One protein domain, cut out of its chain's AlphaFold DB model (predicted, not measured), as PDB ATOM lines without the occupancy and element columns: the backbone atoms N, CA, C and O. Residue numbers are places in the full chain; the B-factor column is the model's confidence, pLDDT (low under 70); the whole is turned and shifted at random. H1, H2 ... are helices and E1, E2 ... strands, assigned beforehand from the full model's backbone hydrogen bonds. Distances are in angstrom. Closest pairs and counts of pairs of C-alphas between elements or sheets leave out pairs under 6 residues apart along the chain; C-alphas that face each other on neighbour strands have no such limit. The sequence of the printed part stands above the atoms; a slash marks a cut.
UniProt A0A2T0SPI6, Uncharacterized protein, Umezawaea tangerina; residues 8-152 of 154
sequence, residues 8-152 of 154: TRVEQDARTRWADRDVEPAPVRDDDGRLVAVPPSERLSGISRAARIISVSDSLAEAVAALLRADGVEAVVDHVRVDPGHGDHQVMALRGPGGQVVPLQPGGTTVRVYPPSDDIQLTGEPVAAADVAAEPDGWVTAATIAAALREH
ATOM      1  N   THR A   8     122.101 134.263 105.564       92.88
ATOM      2  CA  THR A   8     122.091 132.812 105.347       92.88
ATOM      3  C   THR A   8     122.581 132.072 106.582       92.88
ATOM      4  O   THR A   8     121.983 131.077 106.991       92.88
ATOM      5  N   ARG A   9     123.652 132.566 107.213       92.75
ATOM      6  CA  ARG A   9     124.171 131.967 108.446       92.75
ATOM      7  C   ARG A   9     123.160 132.062 109.590       92.75
ATOM      8  O   ARG A   9     122.946 131.075 110.287       92.75
ATOM      9  N   VAL A  10     122.559 133.234 109.789       93.00
ATOM     10  CA  VAL A  10     121.605 133.444 110.887       93.00
ATOM     11  C   VAL A  10     120.315 132.651 110.671       93.00
ATOM     12  O   VAL A  10     119.799 132.064 111.622       93.00
ATOM     13  N   GLU A  11     119.829 132.555 109.432       93.94
ATOM     14  CA  GLU A  11     118.686 131.704 109.101       93.94
ATOM     15  C   GLU A  11     118.984 130.227 109.380       93.94
ATOM     16  O   GLU A  11     118.157 129.537 109.975       93.94
ATOM     17  N   GLN A  12     120.169 129.740 109.006       92.75
ATOM     18  CA  GLN A  12     120.545 128.352 109.259       92.75
ATOM     19  C   GLN A  12     120.585 128.044 110.761       92.75
ATOM     20  O   GLN A  12     120.039 127.027 111.191       92.75
ATOM     21  N   ASP A  13     121.160 128.942 111.568       91.00
ATOM     22  CA  ASP A  13     121.156 128.819 113.030       91.00
ATOM     23  C   ASP A  13     119.715 128.815 113.589       91.00
ATOM     24  O   ASP A  13     119.400 128.039 114.498       91.00
ATOM     25  N   ALA A  14     118.817 129.642 113.034       91.88
ATOM     26  CA  ALA A  14     117.400 129.674 113.402       91.88
ATOM     27  C   ALA A  14     116.695 128.350 113.071       91.88
ATOM     28  O   ALA A  14     116.004 127.783 113.921       91.88
ATOM     29  N   ARG A  15     116.919 127.823 111.863       93.75
ATOM     30  CA  ARG A  15     116.335 126.566 111.382       93.75
ATOM     31  C   ARG A  15     116.816 125.364 112.194       93.75
ATOM     32  O   ARG A  15     116.014 124.490 112.513       93.75
ATOM     33  N   THR A  16     118.084 125.338 112.613       92.00
ATOM     34  CA  THR A  16     118.589 124.309 113.538       92.00
ATOM     35  C   THR A  16     117.850 124.351 114.878       92.00
ATOM     36  O   THR A  16     117.330 123.329 115.321       92.00
ATOM     37  N   ARG A  17     117.696 125.529 115.499       89.56
ATOM     38  CA  ARG A  17     116.939 125.654 116.762       89.56
ATOM     39  C   ARG A  17     115.454 125.321 116.603       89.56
ATOM     40  O   ARG A  17     114.840 124.809 117.536       89.56
ATOM     41  N   TRP A  18     114.875 125.606 115.438       89.44
ATOM     42  CA  TRP A  18     113.495 125.252 115.110       89.44
ATOM     43  C   TRP A  18     113.270 123.740 115.077       89.44
ATOM     44  O   TRP A  18     112.242 123.272 115.574       89.44
ATOM     45  N   ALA A  19     114.227 122.985 114.531       88.31
ATOM     46  CA  ALA A  19     114.195 121.524 114.524       88.31
ATOM     47  C   ALA A  19     114.266 120.945 115.949       88.31
ATOM     48  O   ALA A  19     113.557 119.990 116.260       88.31
ATOM     49  N   ASP A  20     115.033 121.581 116.837       85.12
ATOM     50  CA  ASP A  20     115.230 121.130 118.222       85.12
ATOM     51  C   ASP A  20     114.173 121.657 119.212       85.12
ATOM     52  O   ASP A  20     114.239 121.395 120.419       85.12
ATOM     53  N   ARG A  21     113.175 122.419 118.742       78.75
ATOM     54  CA  ARG A  21     112.261 123.171 119.621       78.75
ATOM     55  C   ARG A  21     111.467 122.287 120.588       78.75
ATOM     56  O   ARG A  21     111.172 122.730 121.696       78.75
ATOM     57  N   ASP A  22     111.159 121.060 120.173       74.94
ATOM     58  CA  ASP A  22     110.336 120.097 120.911       74.94
ATOM     59  C   ASP A  22     111.192 118.996 121.575       74.94
ATOM     60  O   ASP A  22     110.656 118.060 122.162       74.94
ATOM     61  N   VAL A  23     112.529 119.108 121.525       75.38
ATOM     62  CA  VAL A  23     113.439 118.147 122.165       75.38
ATOM     63  C   VAL A  23     113.384 118.306 123.683       75.38
ATOM     64  O   VAL A  23     113.596 119.406 124.220       75.38
ATOM     65  N   GLU A  24     113.105 117.200 124.376       71.56
ATOM     66  CA  GLU A  24     113.086 117.146 125.838       71.56
ATOM     67  C   GLU A  24     114.476 117.442 126.434       71.56
ATOM     68  O   GLU A  24     115.499 117.091 125.840       71.56
ATOM     69  N   PRO A  25     114.551 118.094 127.610       67.75
ATOM     70  CA  PRO A  25     115.823 118.333 128.282       67.75
ATOM     71  C   PRO A  25     116.554 117.023 128.597       67.75
ATOM     72  O   PRO A  25     115.944 116.044 129.024       67.75
ATOM     73  N   ALA A  26     117.880 117.025 128.449       70.62
ATOM     74  CA  ALA A  26     118.701 115.887 128.844       70.62
ATOM     75  C   ALA A  26     118.593 115.620 130.363       70.62
ATOM     76  O   ALA A  26     118.500 116.571 131.146       70.62
ATOM     77  N   PRO A  27     118.645 114.348 130.802       74.75
ATOM     78  CA  PRO A  27     118.652 114.010 132.221       74.75
ATOM     79  C   PRO A  27     119.878 114.607 132.923       74.75
ATOM     80  O   PRO A  27     120.982 114.632 132.374       74.75
ATOM     81  N   VAL A  28     119.686 115.065 134.159       79.81
ATOM     82  CA  VAL A  28     120.741 115.639 135.007       79.81
ATOM     83  C   VAL A  28     121.253 114.597 135.994       79.81
ATOM     84  O   VAL A  28     120.556 113.630 136.290       79.81
ATOM     85  N   ARG A  29     122.480 114.762 136.498       84.00
ATOM     86  CA  ARG A  29     122.970 113.921 137.596       84.00
ATOM     87  C   ARG A  29     122.469 114.460 138.933       84.00
ATOM     88  O   ARG A  29     122.590 115.659 139.167       84.00
ATOM     89  N   ASP A  30     121.916 113.585 139.766       82.00
ATOM     90  CA  ASP A  30     121.615 113.895 141.166       82.00
ATOM     91  C   ASP A  30     122.889 113.911 142.032       82.00
ATOM     92  O   ASP A  30     123.998 113.655 141.544       82.00
ATOM     93  N   ASP A  31     122.731 114.211 143.322       86.69
ATOM     94  CA  ASP A  31     123.834 114.267 144.294       86.69
ATOM     95  C   ASP A  31     124.531 112.903 144.491       86.69
ATOM     96  O   ASP A  31     125.702 112.851 144.867       86.69
ATOM     97  N   ASP A  32     123.848 111.801 144.161       86.56
ATOM     98  CA  ASP A  32     124.384 110.434 144.167       86.56
ATOM     99  C   ASP A  32     125.046 110.054 142.823       86.56
ATOM    100  O   ASP A  32     125.488 108.917 142.617       86.56
ATOM    101  N   GLY A  33     125.122 110.997 141.878       84.62
ATOM    102  CA  GLY A  33     125.735 110.832 140.565       84.62
ATOM    103  C   GLY A  33     124.907 110.021 139.563       84.62
ATOM    104  O   GLY A  33     125.437 109.677 138.496       84.62
ATOM    105  N   ARG A  34     123.641 109.713 139.864       85.12
ATOM    106  CA  ARG A  34     122.716 108.973 138.994       85.12
ATOM    107  C   ARG A  34     122.050 109.916 138.008       85.12
ATOM    108  O   ARG A  34     121.721 111.045 138.346       85.12
ATOM    109  N   LEU A  35     121.824 109.447 136.782       82.44
ATOM    110  CA  LEU A  35     121.044 110.201 135.803       82.44
ATOM    111  C   LEU A  35     119.563 110.161 136.188       82.44
ATOM    112  O   LEU A  35     118.962 109.088 136.224       82.44
ATOM    113  N   VAL A  36     118.986 111.331 136.434       77.38
ATOM    114  CA  VAL A  36     117.576 111.524 136.753       77.38
ATOM    115  C   VAL A  36     116.959 112.416 135.682       77.38
ATOM    116  O   VAL A  36     117.420 113.530 135.421       77.38
ATOM    117  N   ALA A  37     115.899 111.919 135.044       75.56
ATOM    118  CA  ALA A  37     115.031 112.764 134.241       75.56
ATOM    119  C   ALA A  37     114.252 113.662 135.205       75.56
ATOM    120  O   ALA A  37     113.443 113.175 135.995       75.56
ATOM    121  N   VAL A  38     114.531 114.963 135.175       66.69
ATOM    122  CA  VAL A  38     113.742 115.953 135.908       66.69
ATOM    123  C   VAL A  38     112.726 116.499 134.914       66.69
ATOM    124  O   VAL A  38     113.087 117.366 134.113       66.69
ATOM    125  N   PRO A  39     111.482 115.981 134.890       61.88
ATOM    126  CA  PRO A  39     110.463 116.549 134.031       61.88
ATOM    127  C   PRO A  39     110.259 118.006 134.465       61.88
ATOM    128  O   PRO A  39     110.047 118.267 135.656       61.88
ATOM    129  N   PRO A  40     110.355 118.976 133.544       64.44
ATOM    130  CA  PRO A  40     109.984 120.335 133.877       64.44
ATOM    131  C   PRO A  40     108.527 120.335 134.354       64.44
ATOM    132  O   PRO A  40     107.680 119.623 133.811       64.44
ATOM    133  N   SER A  41     108.224 121.125 135.387       69.88
ATOM    134  CA  SER A  41     106.824 121.380 135.734       69.88
ATOM    135  C   SER A  41     106.103 121.936 134.504       69.88
ATOM    136  O   SER A  41     106.727 122.624 133.697       69.88
ATOM    137  N   GLU A  42     104.797 121.696 134.352       65.44
ATOM    138  CA  GLU A  42     104.034 122.174 133.180       65.44
ATOM    139  C   GLU A  42     104.268 123.670 132.900       65.44
ATOM    140  O   GLU A  42     104.440 124.090 131.755       65.44
ATOM    141  N   ARG A  43     104.393 124.468 133.969       64.19
ATOM    142  CA  ARG A  43     104.738 125.891 133.901       64.19
ATOM    143  C   ARG A  43     106.138 126.144 133.330       64.19
ATOM    144  O   ARG A  43     106.300 127.042 132.508       64.19
ATOM    145  N   LEU A  44     107.151 125.391 133.760       74.19
ATOM    146  CA  LEU A  44     108.523 125.527 133.260       74.19
ATOM    147  C   LEU A  44     108.642 125.047 131.804       74.19
ATOM    148  O   LEU A  44     109.353 125.672 131.016       74.19
ATOM    149  N   SER A  45     107.905 123.997 131.428       72.62
ATOM    150  CA  SER A  45     107.788 123.526 130.043       72.62
ATOM    151  C   SER A  45     107.208 124.610 129.136       72.62
ATOM    152  O   SER A  45     107.783 124.909 128.089       72.62
ATOM    153  N   GLY A  46     106.123 125.263 129.572       70.94
ATOM    154  CA  GLY A  46     105.509 126.381 128.851       70.94
ATOM    155  C   GLY A  46     106.469 127.558 128.645       70.94
ATOM    156  O   GLY A  46     106.635 128.027 127.521       70.94
ATOM    157  N   ILE A  47     107.173 127.984 129.702       78.19
ATOM    158  CA  ILE A  47     108.163 129.076 129.628       78.19
ATOM    159  C   ILE A  47     109.312 128.718 128.679       78.19
ATOM    160  O   ILE A  47     109.724 129.539 127.861       78.19
ATOM    161  N   SER A  48     109.817 127.486 128.760       79.81
ATOM    162  CA  SER A  48     110.942 127.032 127.935       79.81
ATOM    163  C   SER A  48     110.564 126.985 126.455       79.81
ATOM    164  O   SER A  48     111.346 127.403 125.603       79.81
ATOM    165  N   ARG A  49     109.345 126.532 126.143       79.69
ATOM    166  CA  ARG A  49     108.816 126.520 124.777       79.69
ATOM    167  C   ARG A  49     108.655 127.935 124.222       79.69
ATOM    168  O   ARG A  49     109.109 128.194 123.110       79.69
ATOM    169  N   ALA A  50     108.087 128.855 125.004       82.25
ATOM    170  CA  ALA A  50     107.952 130.257 124.607       82.25
ATOM    171  C   ALA A  50     109.322 130.909 124.345       82.25
ATOM    172  O   ALA A  50     109.520 131.541 123.311       82.25
ATOM    173  N   ALA A  51     110.305 130.679 125.222       86.19
ATOM    174  CA  ALA A  51     111.660 131.200 125.052       86.19
ATOM    175  C   ALA A  51     112.350 130.662 123.783       86.19
ATOM    176  O   ALA A  51     113.024 131.418 123.081       86.19
ATOM    177  N   ARG A  52     112.160 129.374 123.455       88.19
ATOM    178  CA  ARG A  52     112.680 128.775 122.213       88.19
ATOM    179  C   ARG A  52     112.054 129.422 120.976       88.19
ATOM    180  O   ARG A  52     112.790 129.764 120.058       88.19
ATOM    181  N   ILE A  53     110.737 129.641 120.968       90.94
ATOM    182  CA  ILE A  53     110.046 130.316 119.855       90.94
ATOM    183  C   ILE A  53     110.582 131.737 119.667       90.94
ATOM    184  O   ILE A  53     110.966 132.084 118.550       90.94
ATOM    185  N   ILE A  54     110.688 132.522 120.745       92.44
ATOM    186  CA  ILE A  54     111.233 133.886 120.684       92.44
ATOM    187  C   ILE A  54     112.656 133.861 120.111       92.44
ATOM    188  O   ILE A  54     112.949 134.600 119.176       92.44
ATOM    189  N   SER A  55     113.522 132.963 120.590       92.19
ATOM    190  CA  SER A  55     114.905 132.859 120.103       92.19
ATOM    191  C   SER A  55     115.011 132.463 118.626       92.19
ATOM    192  O   SER A  55     115.889 132.962 117.923       92.19
ATOM    193  N   VAL A  56     114.139 131.576 118.134       94.94
ATOM    194  CA  VAL A  56     114.084 131.234 116.703       94.94
ATOM    195  C   VAL A  56     113.585 132.432 115.894       94.94
ATOM    196  O   VAL A  56     114.175 132.763 114.867       94.94
ATOM    197  N   SER A  57     112.530 133.103 116.366       96.56
ATOM    198  CA  SER A  57     111.949 134.267 115.689       96.56
ATOM    199  C   SER A  57     112.901 135.458 115.620       96.56
ATOM    200  O   SER A  57     112.893 136.173 114.628       96.56
ATOM    201  N   ASP A  58     113.751 135.648 116.630       96.25
ATOM    202  CA  ASP A  58     114.754 136.713 116.674       96.25
ATOM    203  C   ASP A  58     115.785 136.551 115.551       96.25
ATOM    204  O   ASP A  58     115.964 137.439 114.722       96.25
ATOM    205  N   SER A  59     116.372 135.358 115.425       95.62
ATOM    206  CA  SER A  59     117.291 135.060 114.321       95.62
ATOM    207  C   SER A  59     116.595 135.121 112.952       95.62
ATOM    208  O   SER A  59     117.159 135.646 111.992       95.62
ATOM    209  N   LEU A  60     115.344 134.663 112.845       97.06
ATOM    210  CA  LEU A  60     114.567 134.828 111.613       97.06
ATOM    211  C   LEU A  60     114.366 136.315 111.265       97.06
ATOM    212  O   LEU A  60     114.558 136.705 110.115       97.06
ATOM    213  N   ALA A  61     114.037 137.152 112.251       97.44
ATOM    214  CA  ALA A  61     113.868 138.590 112.076       97.44
ATOM    215  C   ALA A  61     115.165 139.271 111.631       97.44
ATOM    216  O   ALA A  61     115.145 140.069 110.695       97.44
ATOM    217  N   GLU A  62     116.305 138.918 112.226       97.12
ATOM    218  CA  GLU A  62     117.610 139.414 111.788       97.12
ATOM    219  C   GLU A  62     117.900 139.061 110.320       97.12
ATOM    220  O   GLU A  62     118.331 139.929 109.553       97.12
ATOM    221  N   ALA A  63     117.629 137.816 109.909       97.38
ATOM    222  CA  ALA A  63     117.834 137.367 108.534       97.38
ATOM    223  C   ALA A  63     116.915 138.103 107.542       97.38
ATOM    224  O   ALA A  63     117.391 138.616 106.526       97.38
ATOM    225  N   VAL A  64     115.620 138.230 107.854       97.75
ATOM    226  CA  VAL A  64     114.651 138.955 107.012       97.75
ATOM    227  C   VAL A  64     115.014 140.441 106.915       97.75
ATOM    228  O   VAL A  64     115.043 140.991 105.815       97.75
ATOM    229  N   ALA A  65     115.355 141.095 108.029       97.06
ATOM    230  CA  ALA A  65     115.757 142.503 108.039       97.06
ATOM    231  C   ALA A  65     117.034 142.752 107.221       97.06
ATOM    232  O   ALA A  65     117.159 143.780 106.556       97.06
ATOM    233  N   ALA A  66     117.998 141.827 107.264       96.12
ATOM    234  CA  ALA A  66     119.211 141.915 106.457       96.12
ATOM    235  C   ALA A  66     118.913 141.801 104.950       96.12
ATOM    236  O   ALA A  66     119.478 142.571 104.174       96.12
ATOM    237  N   LEU A  67     118.002 140.908 104.549       96.81
ATOM    238  CA  LEU A  67     117.571 140.763 103.155       96.81
ATOM    239  C   LEU A  67     116.795 141.991 102.662       96.81
ATOM    240  O   LEU A  67     117.144 142.553 101.630       96.81
ATOM    241  N   LEU A  68     115.817 142.471 103.436       96.44
ATOM    242  CA  LEU A  68     115.066 143.688 103.110       96.44
ATOM    243  C   LEU A  68     115.992 144.898 102.936       96.44
ATOM    244  O   LEU A  68     115.858 145.644 101.969       96.44
ATOM    245  N   ARG A  69     116.992 145.049 103.814       95.00
ATOM    246  CA  ARG A  69     117.989 146.120 103.706       95.00
ATOM    247  C   ARG A  69     118.856 145.993 102.457       95.00
ATOM    248  O   ARG A  69     119.171 147.011 101.845       95.00
ATOM    249  N   ALA A  70     119.256 144.777 102.085       93.69
ATOM    250  CA  ALA A  70     120.001 144.540 100.848       93.69
ATOM    251  C   ALA A  70     119.186 144.937  99.603       93.69
ATOM    252  O   ALA A  70     119.764 145.393  98.619       93.69
ATOM    253  N   ASP A  71     117.857 144.849  99.694       93.12
ATOM    254  CA  ASP A  71     116.905 145.268  98.661       93.12
ATOM    255  C   ASP A  71     116.456 146.741  98.788       93.12
ATOM    256  O   ASP A  71     115.579 147.186  98.050       93.12
ATOM    257  N   GLY A  72     117.052 147.519  99.699       94.62
ATOM    258  CA  GLY A  72     116.770 148.950  99.868       94.62
ATOM    259  C   GLY A  72     115.550 149.292 100.732       94.62
ATOM    260  O   GLY A  72     115.183 150.462 100.809       94.62
ATOM    261  N   VAL A  73     114.941 148.314 101.407       95.69
ATOM    262  CA  VAL A  73     113.832 148.526 102.349       95.69
ATOM    263  C   VAL A  73     114.386 148.656 103.771       95.69
ATOM    264  O   VAL A  73     114.968 147.717 104.319       95.69
ATOM    265  N   GLU A  74     114.200 149.819 104.400       93.00
ATOM    266  CA  GLU A  74     114.656 150.074 105.772       93.00
ATOM    267  C   GLU A  74     113.726 149.434 106.812       93.00
ATOM    268  O   GLU A  74     112.902 150.093 107.444       93.00
ATOM    269  N   ALA A  75     113.883 148.124 107.002       95.31
ATOM    270  CA  ALA A  75     113.300 147.391 108.119       95.31
ATOM    271  C   ALA A  75     114.353 147.101 109.201       95.31
ATOM    272  O   ALA A  75     115.526 146.811 108.919       95.31
ATOM    273  N   VAL A  76     113.930 147.156 110.462       96.19
ATOM    274  CA  VAL A  76     114.761 146.825 111.629       96.19
ATOM    275  C   VAL A  76     114.064 145.794 112.503       96.19
ATOM    276  O   VAL A  76     112.838 145.728 112.530       96.19
ATOM    277  N   VAL A  77     114.847 144.992 113.223       96.88
ATOM    278  CA  VAL A  77     114.308 144.153 114.298       96.88
ATOM    279  C   VAL A  77     113.775 145.078 115.392       96.88
ATOM    280  O   VAL A  77     114.467 146.014 115.796       96.88
ATOM    281  N   ASP A  78     112.532 144.851 115.805       95.38
ATOM    282  CA  ASP A  78     111.855 145.603 116.859       95.38
ATOM    283  C   ASP A  78     111.905 144.803 118.169       95.38
ATOM    284  O   ASP A  78     112.962 144.326 118.580       95.38
ATOM    285  N   HIS A  79     110.769 144.651 118.840       94.31
ATOM    286  CA  HIS A  79     110.637 143.879 120.057       94.31
ATOM    287  C   HIS A  79     109.553 142.820 119.917       94.31
ATOM    288  O   HIS A  79     108.872 142.705 118.897       94.31
ATOM    289  N   VAL A  80     109.425 142.018 120.968       95.31
ATOM    290  CA  VAL A  80     108.477 140.914 121.038       95.31
ATOM    291  C   VAL A  80     107.037 141.417 120.915       95.31
ATOM    292  O   VAL A  80     106.635 142.361 121.600       95.31
ATOM    293  N   ARG A  81     106.257 140.737 120.075       95.38
ATOM    294  CA  ARG A  81     104.830 140.957 119.829       95.38
ATOM    295  C   ARG A  81     104.041 139.663 119.971       95.38
ATOM    296  O   ARG A  81     104.594 138.574 119.842       95.38
ATOM    297  N   VAL A  82     102.738 139.805 120.176       94.31
ATOM    298  CA  VAL A  82     101.747 138.734 120.050       94.31
ATOM    299  C   VAL A  82     100.871 139.035 118.839       94.31
ATOM    300  O   VAL A  82     100.212 140.077 118.796       94.31
ATOM    301  N   ASP A  83     100.884 138.127 117.862       91.06
ATOM    302  CA  ASP A  83     100.032 138.187 116.670       91.06
ATOM    303  C   ASP A  83      98.693 137.479 116.945       91.06
ATOM    304  O   ASP A  83      98.691 136.255 117.107       91.06
ATOM    305  N   PRO A  84      97.545 138.185 116.926       86.62
ATOM    306  CA  PRO A  84      96.239 137.565 117.148       86.62
ATOM    307  C   PRO A  84      95.891 136.489 116.105       86.62
ATOM    308  O   PRO A  84      95.082 135.606 116.380       86.62
ATOM    309  N   GLY A  85      96.501 136.532 114.917       82.69
ATOM    310  CA  GLY A  85      96.345 135.530 113.865       82.69
ATOM    311  C   GLY A  85      97.125 134.231 114.099       82.69
ATOM    312  O   GLY A  85      96.873 133.255 113.394       82.69
ATOM    313  N   HIS A  86      98.039 134.198 115.074       80.19
ATOM    314  CA  HIS A  86      98.847 133.025 115.436       80.19
ATOM    315  C   HIS A  86      98.672 132.600 116.908       80.19
ATOM    316  O   HIS A  86      99.463 131.809 117.424       80.19
ATOM    317  N   GLY A  87      97.614 133.077 117.571       81.69
ATOM    318  CA  GLY A  87      97.300 132.747 118.962       81.69
ATOM    319  C   GLY A  87      97.947 133.703 119.964       81.69
ATOM    320  O   GLY A  87      98.041 134.901 119.726       81.69
ATOM    321  N   ASP A  88      98.359 133.182 121.119       82.50
ATOM    322  CA  ASP A  88      98.975 133.941 122.216       82.50
ATOM    323  C   ASP A  88     100.514 133.860 122.220       82.50
ATOM    324  O   ASP A  88     101.175 134.248 123.187       82.50
ATOM    325  N   HIS A  89     101.102 133.364 121.128       86.44
ATOM    326  CA  HIS A  89     102.542 133.197 121.008       86.44
ATOM    327  C   HIS A  89     103.267 134.543 120.915       86.44
ATOM    328  O   HIS A  89     102.928 135.415 120.117       86.44
ATOM    329  N   GLN A  90     104.320 134.668 121.718       92.88
ATOM    330  CA  GLN A  90     105.246 135.789 121.688       92.88
ATOM    331  C   GLN A  90     106.356 135.527 120.667       92.88
ATOM    332  O   GLN A  90     107.047 134.512 120.749       92.88
ATOM    333  N   VAL A  91     106.532 136.446 119.722       95.50
ATOM    334  CA  VAL A  91     107.508 136.353 118.628       95.50
ATOM    335  C   VAL A  91     108.202 137.686 118.410       95.50
ATOM    336  O   VAL A  91     107.639 138.739 118.699       95.50
ATOM    337  N   MET A  92     109.422 137.664 117.887       97.12
ATOM    338  CA  MET A  92     110.099 138.880 117.463       97.12
ATOM    339  C   MET A  92     109.391 139.488 116.251       97.12
ATOM    340  O   MET A  92     108.888 138.768 115.384       97.12
ATOM    341  N   ALA A  93     109.349 140.816 116.195       97.38
ATOM    342  CA  ALA A  93     108.765 141.548 115.085       97.38
ATOM    343  C   ALA A  93     109.799 142.402 114.352       97.38
ATOM    344  O   ALA A  93     110.841 142.765 114.900       97.38
ATOM    345  N   LEU A  94     109.476 142.758 113.114       97.94
ATOM    346  CA  LEU A  94     110.137 143.834 112.388       97.94
ATOM    347  C   LEU A  94     109.345 145.128 112.519       97.94
ATOM    348  O   LEU A  94     108.113 145.105 112.562       97.94
ATOM    349  N   ARG A  95     110.061 146.251 112.492       97.62
ATOM    350  CA  ARG A  95     109.501 147.577 112.248       97.62
ATOM    351  C   ARG A  95     109.900 148.047 110.854       97.62
ATOM    352  O   ARG A  95     111.091 148.113 110.544       97.62
ATOM    353  N   GLY A  96     108.902 148.329 110.023       96.50
ATOM    354  CA  GLY A  96     109.070 148.890 108.683       96.50
ATOM    355  C   GLY A  96     109.313 150.405 108.693       96.50
ATOM    356  O   GLY A  96     109.191 151.046 109.743       96.50
ATOM    357  N   PRO A  97     109.600 151.009 107.527       94.25
ATOM    358  CA  PRO A  97     109.971 152.423 107.420       94.25
ATOM    359  C   PRO A  97     108.829 153.383 107.789       94.25
ATOM    360  O   PRO A  97     109.068 154.450 108.348       94.25
ATOM    361  N   GLY A  98     107.575 152.991 107.537       93.31
ATOM    362  CA  GLY A  98     106.380 153.725 107.966       93.31
ATOM    363  C   GLY A  98     105.948 153.415 109.403       93.31
ATOM    364  O   GLY A  98     104.869 153.830 109.820       93.31
ATOM    365  N   GLY A  99     106.756 152.663 110.156       94.56
ATOM    366  CA  GLY A  99     106.452 152.213 111.513       94.56
ATOM    367  C   GLY A  99     105.586 150.957 111.585       94.56
ATOM    368  O   GLY A  99     105.231 150.561 112.691       94.56
ATOM    369  N   GLN A 100     105.243 150.334 110.451       96.50
ATOM    370  CA  GLN A 100     104.460 149.096 110.420       96.50
ATOM    371  C   GLN A 100     105.131 148.000 111.247       96.50
ATOM    372  O   GLN A 100     106.358 147.897 111.257       96.50
ATOM    373  N   VAL A 101     104.326 147.153 111.882       97.38
ATOM    374  CA  VAL A 101     104.816 146.053 112.716       97.38
ATOM    375  C   VAL A 101     104.547 144.723 112.024       97.38
ATOM    376  O   VAL A 101     103.419 144.446 111.619       97.38
ATOM    377  N   VAL A 102     105.576 143.887 111.906       97.62
ATOM    378  CA  VAL A 102     105.486 142.565 111.268       97.62
ATOM    379  C   VAL A 102     105.949 141.493 112.254       97.62
ATOM    380  O   VAL A 102     107.156 141.274 112.374       97.62
ATOM    381  N   PRO A 103     105.041 140.831 112.990       97.31
ATOM    382  CA  PRO A 103     105.401 139.697 113.835       97.31
ATOM    383  C   PRO A 103     105.853 138.507 112.976       97.31
ATOM    384  O   PRO A 103     105.183 138.140 112.011       97.31
ATOM    385  N   LEU A 104     106.980 137.885 113.329       96.81
ATOM    386  CA  LEU A 104     107.553 136.772 112.569       96.81
ATOM    387  C   LEU A 104     107.439 135.461 113.339       96.81
ATOM    388  O   LEU A 104     108.330 135.076 114.094       96.81
ATOM    389  N   GLN A 105     106.333 134.754 113.117       94.88
ATOM    390  CA  GLN A 105     106.108 133.417 113.657       94.88
ATOM    391  C   GLN A 105     106.931 132.375 112.880       94.88
ATOM    392  O   GLN A 105     106.662 132.156 111.696       94.88
ATOM    393  N   PRO A 106     107.884 131.666 113.518       93.56
ATOM    394  CA  PRO A 106     108.576 130.557 112.873       93.56
ATOM    395  C   PRO A 106     107.579 129.479 112.433       93.56
ATOM    396  O   PRO A 106     106.708 129.079 113.214       93.56
ATOM    397  N   GLY A 107     107.694 129.051 111.173       92.19
ATOM    398  CA  GLY A 107     106.771 128.112 110.526       92.19
ATOM    399  C   GLY A 107     105.387 128.683 110.183       92.19
ATOM    400  O   GLY A 107     104.545 127.947 109.673       92.19
ATOM    401  N   GLY A 108     105.125 129.967 110.450       93.88
ATOM    402  CA  GLY A 108     103.886 130.633 110.052       93.88
ATOM    403  C   GLY A 108     103.833 130.840 108.539       93.88
ATOM    404  O   GLY A 108     104.752 131.410 107.959       93.88
ATOM    405  N   THR A 109     102.753 130.393 107.899       95.94
ATOM    406  CA  THR A 109     102.578 130.468 106.436       95.94
ATOM    407  C   THR A 109     101.841 131.717 105.969       95.94
ATOM    408  O   THR A 109     101.580 131.856 104.781       95.94
ATOM    409  N   THR A 110     101.496 132.626 106.877       96.19
ATOM    410  CA  THR A 110     100.874 133.909 106.540       96.19
ATOM    411  C   THR A 110     101.649 135.013 107.240       96.19
ATOM    412  O   THR A 110     101.698 135.064 108.468       96.19
ATOM    413  N   VAL A 111     102.243 135.910 106.464       96.12
ATOM    414  CA  VAL A 111     102.932 137.096 106.970       96.12
ATOM    415  C   VAL A 111     101.919 138.229 107.055       96.12
ATOM    416  O   VAL A 111     101.241 138.524 106.074       96.12
ATOM    417  N   ARG A 112     101.798 138.861 108.225       97.31
ATOM    418  CA  ARG A 112     100.859 139.963 108.469       97.31
ATOM    419  C   ARG A 112     101.612 141.245 108.769       97.31
ATOM    420  O   ARG A 112     102.567 141.243 109.541       97.31
ATOM    421  N   VAL A 113     101.149 142.339 108.183       97.38
ATOM    422  CA  VAL A 113     101.664 143.687 108.417       97.38
ATOM    423  C   VAL A 113     100.599 144.460 109.173       97.38
ATOM    424  O   VAL A 113      99.475 144.598 108.697       97.38
ATOM    425  N   TYR A 114     100.941 144.962 110.349       97.25
ATOM    426  CA  TYR A 114     100.048 145.747 111.193       97.25
ATOM    427  C   TYR A 114     100.375 147.240 111.103       97.25
ATOM    428  O   TYR A 114     101.518 147.605 110.794       97.25
ATOM    429  N   PRO A 115      99.399 148.121 111.398       95.94
ATOM    430  CA  PRO A 115      99.677 149.535 111.613       95.94
ATOM    431  C   PRO A 115     100.756 149.745 112.689       95.94
ATOM    432  O   PRO A 115     100.984 148.854 113.514       95.94
ATOM    433  N   PRO A 116     101.385 150.932 112.731       95.38
ATOM    434  CA  PRO A 116     102.301 151.276 113.807       95.38
ATOM    435  C   PRO A 116     101.653 151.108 115.180       95.38
ATOM    436  O   PRO A 116     100.573 151.637 115.440       95.38
ATOM    437  N   SER A 117     102.332 150.370 116.051       93.81
ATOM    438  CA  SER A 117     101.928 150.158 117.433       93.81
ATOM    439  C   SER A 117     103.158 149.925 118.300       93.81
ATOM    440  O   SER A 117     104.158 149.360 117.848       93.81
ATOM    441  N   ASP A 118     103.067 150.349 119.556       92.06
ATOM    442  CA  ASP A 118     104.058 150.047 120.584       92.06
ATOM    443  C   ASP A 118     103.557 148.974 121.567       92.06
ATOM    444  O   ASP A 118     104.320 148.509 122.414       92.06
ATOM    445  N   ASP A 119     102.316 148.503 121.408       93.62
ATOM    446  CA  ASP A 119     101.709 147.486 122.262       93.62
ATOM    447  C   ASP A 119     102.275 146.094 121.981       93.62
ATOM    448  O   ASP A 119     102.442 145.676 120.834       93.62
ATOM    449  N   ILE A 120     102.550 145.329 123.039       93.31
ATOM    450  CA  ILE A 120     103.001 143.935 122.897       93.31
ATOM    451  C   ILE A 120     101.937 143.114 122.164       93.31
ATOM    452  O   ILE A 120     102.264 142.331 121.277       93.31
ATOM    453  N   GLN A 121     100.667 143.288 122.527       94.75
ATOM    454  CA  GLN A 121      99.569 142.586 121.882       94.75
ATOM    455  C   GLN A 121      99.030 143.411 120.724       94.75
ATOM    456  O   GLN A 121      98.489 144.496 120.926       94.75
ATOM    457  N   LEU A 122      99.160 142.878 119.511       93.75
ATOM    458  CA  LEU A 122      98.617 143.525 118.330       93.75
ATOM    459  C   LEU A 122      97.101 143.342 118.316       93.75
ATOM    460  O   LEU A 122      96.575 142.247 118.528       93.75
ATOM    461  N   THR A 123      96.390 144.437 118.080       89.12
ATOM    462  CA  THR A 123      94.930 144.456 118.019       89.12
ATOM    463  C   THR A 123      94.472 145.047 116.699       89.12
ATOM    464  O   THR A 123      95.094 145.979 116.193       89.12
ATOM    465  N   GLY A 124      93.350 144.553 116.180       84.81
ATOM    466  CA  GLY A 124      92.774 145.030 114.925       84.81
ATOM    467  C   GLY A 124      93.208 144.219 113.707       84.81
ATOM    468  O   GLY A 124      93.870 143.186 113.816       84.81
ATOM    469  N   GLU A 125      92.759 144.675 112.541       90.62
ATOM    470  CA  GLU A 125      93.006 144.020 111.259       90.62
ATOM    471  C   GLU A 125      94.397 144.399 110.718       90.62
ATOM    472  O   GLU A 125      94.789 145.569 110.813       90.62
ATOM    473  N   PRO A 126      95.167 143.443 110.169       95.56
ATOM    474  CA  PRO A 126      96.407 143.771 109.483       95.56
ATOM    475  C   PRO A 126      96.122 144.631 108.240       95.56
ATOM    476  O   PRO A 126      95.144 144.415 107.532       95.56
ATOM    477  N   VAL A 127      97.003 145.588 107.945       95.81
ATOM    478  CA  VAL A 127      96.910 146.426 106.732       95.81
ATOM    479  C   VAL A 127      97.287 145.662 105.467       95.81
ATOM    480  O   VAL A 127      96.901 146.058 104.371       95.81
ATOM    481  N   ALA A 128      98.042 144.574 105.615       96.06
ATOM    482  CA  ALA A 128      98.346 143.634 104.551       96.06
ATOM    483  C   ALA A 128      98.584 142.237 105.131       96.06
ATOM    484  O   ALA A 128      99.074 142.087 106.253       96.06
ATOM    485  N   ALA A 129      98.268 141.213 104.346       95.75
ATOM    486  CA  ALA A 129      98.612 139.834 104.644       95.75
ATOM    487  C   ALA A 129      99.021 139.126 103.350       95.75
ATOM    488  O   ALA A 129      98.368 139.302 102.321       95.75
ATOM    489  N   ALA A 130     100.082 138.331 103.418       95.88
ATOM    490  CA  ALA A 130     100.596 137.565 102.294       95.88
ATOM    491  C   ALA A 130     100.850 136.120 102.724       95.88
ATOM    492  O   ALA A 130     101.495 135.871 103.745       95.88
ATOM    493  N   ASP A 131     100.354 135.171 101.936       96.12
ATOM    494  CA  ASP A 131     100.636 133.757 102.153       96.12
ATOM    495  C   ASP A 131     102.003 133.388 101.573       96.12
ATOM    496  O   ASP A 131     102.391 133.819 100.486       96.12
ATOM    497  N   VAL A 132     102.736 132.568 102.315       95.94
ATOM    498  CA  VAL A 132     104.091 132.125 101.999       95.94
ATOM    499  C   VAL A 132     104.178 130.609 102.090       95.94
ATOM    500  O   VAL A 132     103.595 129.972 102.969       95.94
ATOM    501  N   ALA A 133     104.918 130.011 101.160       95.56
ATOM    502  CA  ALA A 133     105.087 128.569 101.118       95.56
ATOM    503  C   ALA A 133     106.118 128.105 102.155       95.56
ATOM    504  O   ALA A 133     107.232 128.630 102.215       95.56
ATOM    505  N   ALA A 134     105.749 127.084 102.926       95.94
ATOM    506  CA  ALA A 134     106.684 126.341 103.756       95.94
ATOM    507  C   ALA A 134     107.406 125.257 102.943       95.94
ATOM    508  O   ALA A 134     106.847 124.650 102.026       95.94
ATOM    509  N   GLU A 135     108.650 124.997 103.316       95.62
ATOM    510  CA  GLU A 135     109.412 123.833 102.894       95.62
ATOM    511  C   GLU A 135     108.862 122.543 103.541       95.62
ATOM    512  O   GLU A 135     108.066 122.606 104.482       95.62
ATOM    513  N   PRO A 136     109.264 121.344 103.070       93.69
ATOM    514  CA  PRO A 136     108.733 120.077 103.583       93.69
ATOM    515  C   PRO A 136     108.917 119.833 105.090       93.69
ATOM    516  O   PRO A 136     108.173 119.045 105.669       93.69
ATOM    517  N   ASP A 137     109.890 120.484 105.731       90.88
ATOM    518  CA  ASP A 137     110.112 120.433 107.184       90.88
ATOM    519  C   ASP A 137     109.272 121.464 107.966       90.88
ATOM    520  O   ASP A 137     109.419 121.607 109.182       90.88
ATOM    521  N   GLY A 138     108.389 122.192 107.276       92.69
ATOM    522  CA  GLY A 138     107.550 123.239 107.846       92.69
ATOM    523  C   GLY A 138     108.284 124.558 108.098       92.69
ATOM    524  O   GLY A 138     107.713 125.443 108.731       92.69
ATOM    525  N   TRP A 139     109.534 124.707 107.648       95.62
ATOM    526  CA  TRP A 139     110.254 125.977 107.710       95.62
ATOM    527  C   TRP A 139     109.797 126.923 106.596       95.62
ATOM    528  O   TRP A 139     109.588 126.500 105.462       95.62
ATOM    529  N   VAL A 140     109.689 128.216 106.895       96.94
ATOM    530  CA  VAL A 140     109.505 129.263 105.884       96.94
ATOM    531  C   VAL A 140     110.778 130.092 105.852       96.94
ATOM    532  O   VAL A 140     111.202 130.606 106.887       96.94
ATOM    533  N   THR A 141     111.392 130.211 104.677       97.38
ATOM    534  CA  THR A 141     112.700 130.859 104.566       97.38
ATOM    535  C   THR A 141     112.627 132.369 104.738       97.38
ATOM    536  O   THR A 141     111.629 133.011 104.390       97.38
ATOM    537  N   ALA A 142     113.726 132.964 105.212       97.62
ATOM    538  CA  ALA A 142     113.825 134.414 105.340       97.62
ATOM    539  C   ALA A 142     113.691 135.104 103.972       97.62
ATOM    540  O   ALA A 142     113.086 136.169 103.873       97.62
ATOM    541  N   ALA A 143     114.195 134.471 102.907       97.12
ATOM    542  CA  ALA A 143     114.054 134.953 101.534       97.12
ATOM    543  C   ALA A 143     112.593 134.996 101.067       97.12
ATOM    544  O   ALA A 143     112.173 136.004 100.498       97.12
ATOM    545  N   THR A 144     111.808 133.949 101.339       97.12
ATOM    546  CA  THR A 144     110.378 133.919 101.000       97.12
ATOM    547  C   THR A 144     109.609 134.997 101.766       97.12
ATOM    548  O   THR A 144     108.811 135.720 101.172       97.12
ATOM    549  N   ILE A 145     109.884 135.160 103.065       97.69
ATOM    550  CA  ILE A 145     109.247 136.196 103.895       97.69
ATOM    551  C   ILE A 145     109.632 137.597 103.409       97.69
ATOM    552  O   ILE A 145     108.762 138.444 103.228       97.69
ATOM    553  N   ALA A 146     110.922 137.851 103.165       97.31
ATOM    554  CA  ALA A 146     111.399 139.144 102.685       97.31
ATOM    555  C   ALA A 146     110.762 139.504 101.337       97.31
ATOM    556  O   ALA A 146     110.283 140.622 101.179       97.31
ATOM    557  N   ALA A 147     110.690 138.555 100.399       95.94
ATOM    558  CA  ALA A 147     110.043 138.763  99.108       95.94
ATOM    559  C   ALA A 147     108.566 139.165  99.256       95.94
ATOM    560  O   ALA A 147     108.147 140.126  98.617       95.94
ATOM    561  N   ALA A 148     107.812 138.492 100.134       96.12
ATOM    562  CA  ALA A 148     106.416 138.835 100.415       96.12
ATOM    563  C   ALA A 148     106.263 140.222 101.067       96.12
ATOM    564  O   ALA A 148     105.314 140.948 100.788       96.12
ATOM    565  N   LEU A 149     107.209 140.623 101.920       96.50
ATOM    566  CA  LEU A 149     107.164 141.914 102.609       96.50
ATOM    567  C   LEU A 149     107.541 143.107 101.731       96.50
ATOM    568  O   LEU A 149     107.071 144.212 102.002       96.50
ATOM    569  N   ARG A 150     108.363 142.918 100.691       92.69
ATOM    570  CA  ARG A 150     108.803 144.019  99.816       92.69
ATOM    571  C   ARG A 150     107.634 144.809  99.238       92.69
ATOM    572  O   ARG A 150     107.693 146.028  99.212       92.69
ATOM    573  N   GLU A 151     106.569 144.134  98.818       86.62
ATOM    574  CA  GLU A 151     105.407 144.786  98.196       86.62
ATOM    575  C   GLU A 151     104.580 145.627  99.181       86.62
ATOM    576  O   GLU A 151     103.765 146.450  98.767       86.62
ATOM    577  N   HIS A 152     104.785 145.433 100.485       90.31
ATOM    578  CA  HIS A 152     103.986 146.049 101.545       90.31
ATOM    579  C   HIS A 152     104.776 147.027 102.426       90.31
ATOM    580  O   HIS A 152     104.169 147.808 103.163       90.31
TER     581      HIS A 152
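This is residues 8 to 152 of the 154 residues of an uncharacterized protein of Umezawaea tangerina (UniProt A0A2T0SPI6). One long helix, H2, runs with its later part over one face of a small three-stranded sheet, while H1 folds back along H2 and H3 packs on H2 near its end, beside a two-stranded hairpin, E4 and E5. A long link, residues 20 to 41, reaches away from this body as a loop and makes much of the length. The printed part has 145 residues, with three named helices and five named strands in the order H1 H2 E1 E2 E3 E4 E5 H3, a mixed class; the sheets E1 - E2 - E3 and E4 - E5 are antiparallel. It is only just compact, close to loose, with a radius of gyration of the C-alphas of 17.1 A, and elongated, spanning 60 by 31 by 24 A.

H1, residues 8 to 19, begins at C-alpha 8 (122.091, 132.812, 105.347) and is 16.6 A long. H2, residues 42 to 70, is 42.4 A long from C-alpha 42 (104.034, 122.174, 133.180). E1 is residues 76 to 82, 17.5 A, and E2 residues 90 to 95, 15.7 A. E3 is residues 101 to 103, E4 residues 110 to 113 and E5 residues 128 to 131. H3, residues 142 to 152, is 15.7 A long and ends at C-alpha 152 (103.986, 146.049, 101.545).

E1, E2 and E3 form a meander, each strand the antiparallel neighbour of the one before. N 78 and O 93 are 2.8 A apart between E1 and E2, and N 94 and O 102 are 2.9 A apart between E2 and E3, both within hydrogen-bond range. H2 is on this sheet at a height of 7.6 A, over E1 and E2, in two layers, a helix on one face of a sheet; its closest C-alphas to E2 are Ile 54 and Val 91, 4.9 A. H1 and H2 form a helical hairpin and touch, closest at the C-alphas of Ala 14 and Val 56, 4.9 A, at a shallow tilt of 21 degrees, opposite ways; H2 does so with residues 52 to 63 alone. H2 touches H3 with residues 60 to 68 alone, closest at the C-alphas of Val 64 and Ala 142, 4.9 A, at a steep tilt of 66 degrees. E4 and E5 form an antiparallel hairpin, with N 111 and O 130 2.8 A apart, within hydrogen-bond range. The closest C-alphas of E5 and H3 are those of Ala 130 and Ala 148, 6.2 A; those of E3 and E4 are Val 102 and Val 113, 4.9 A. H1 is apart from E4 and E5, for instance. Every O i to N i+4 pair is within hydrogen-bond range in H1 and H2, and 5 of 7 in H3.

The C-alphas of Asp 32 and Glu 151 are the two farthest apart, 60.4 A. The printed part has no cut. The links H1 to H2, 22 residues, and E4 to E5, 14 residues, are long. The mean pLDDT of the printed part is 90.1, with residue 25 and residues 38 to 43 under 70.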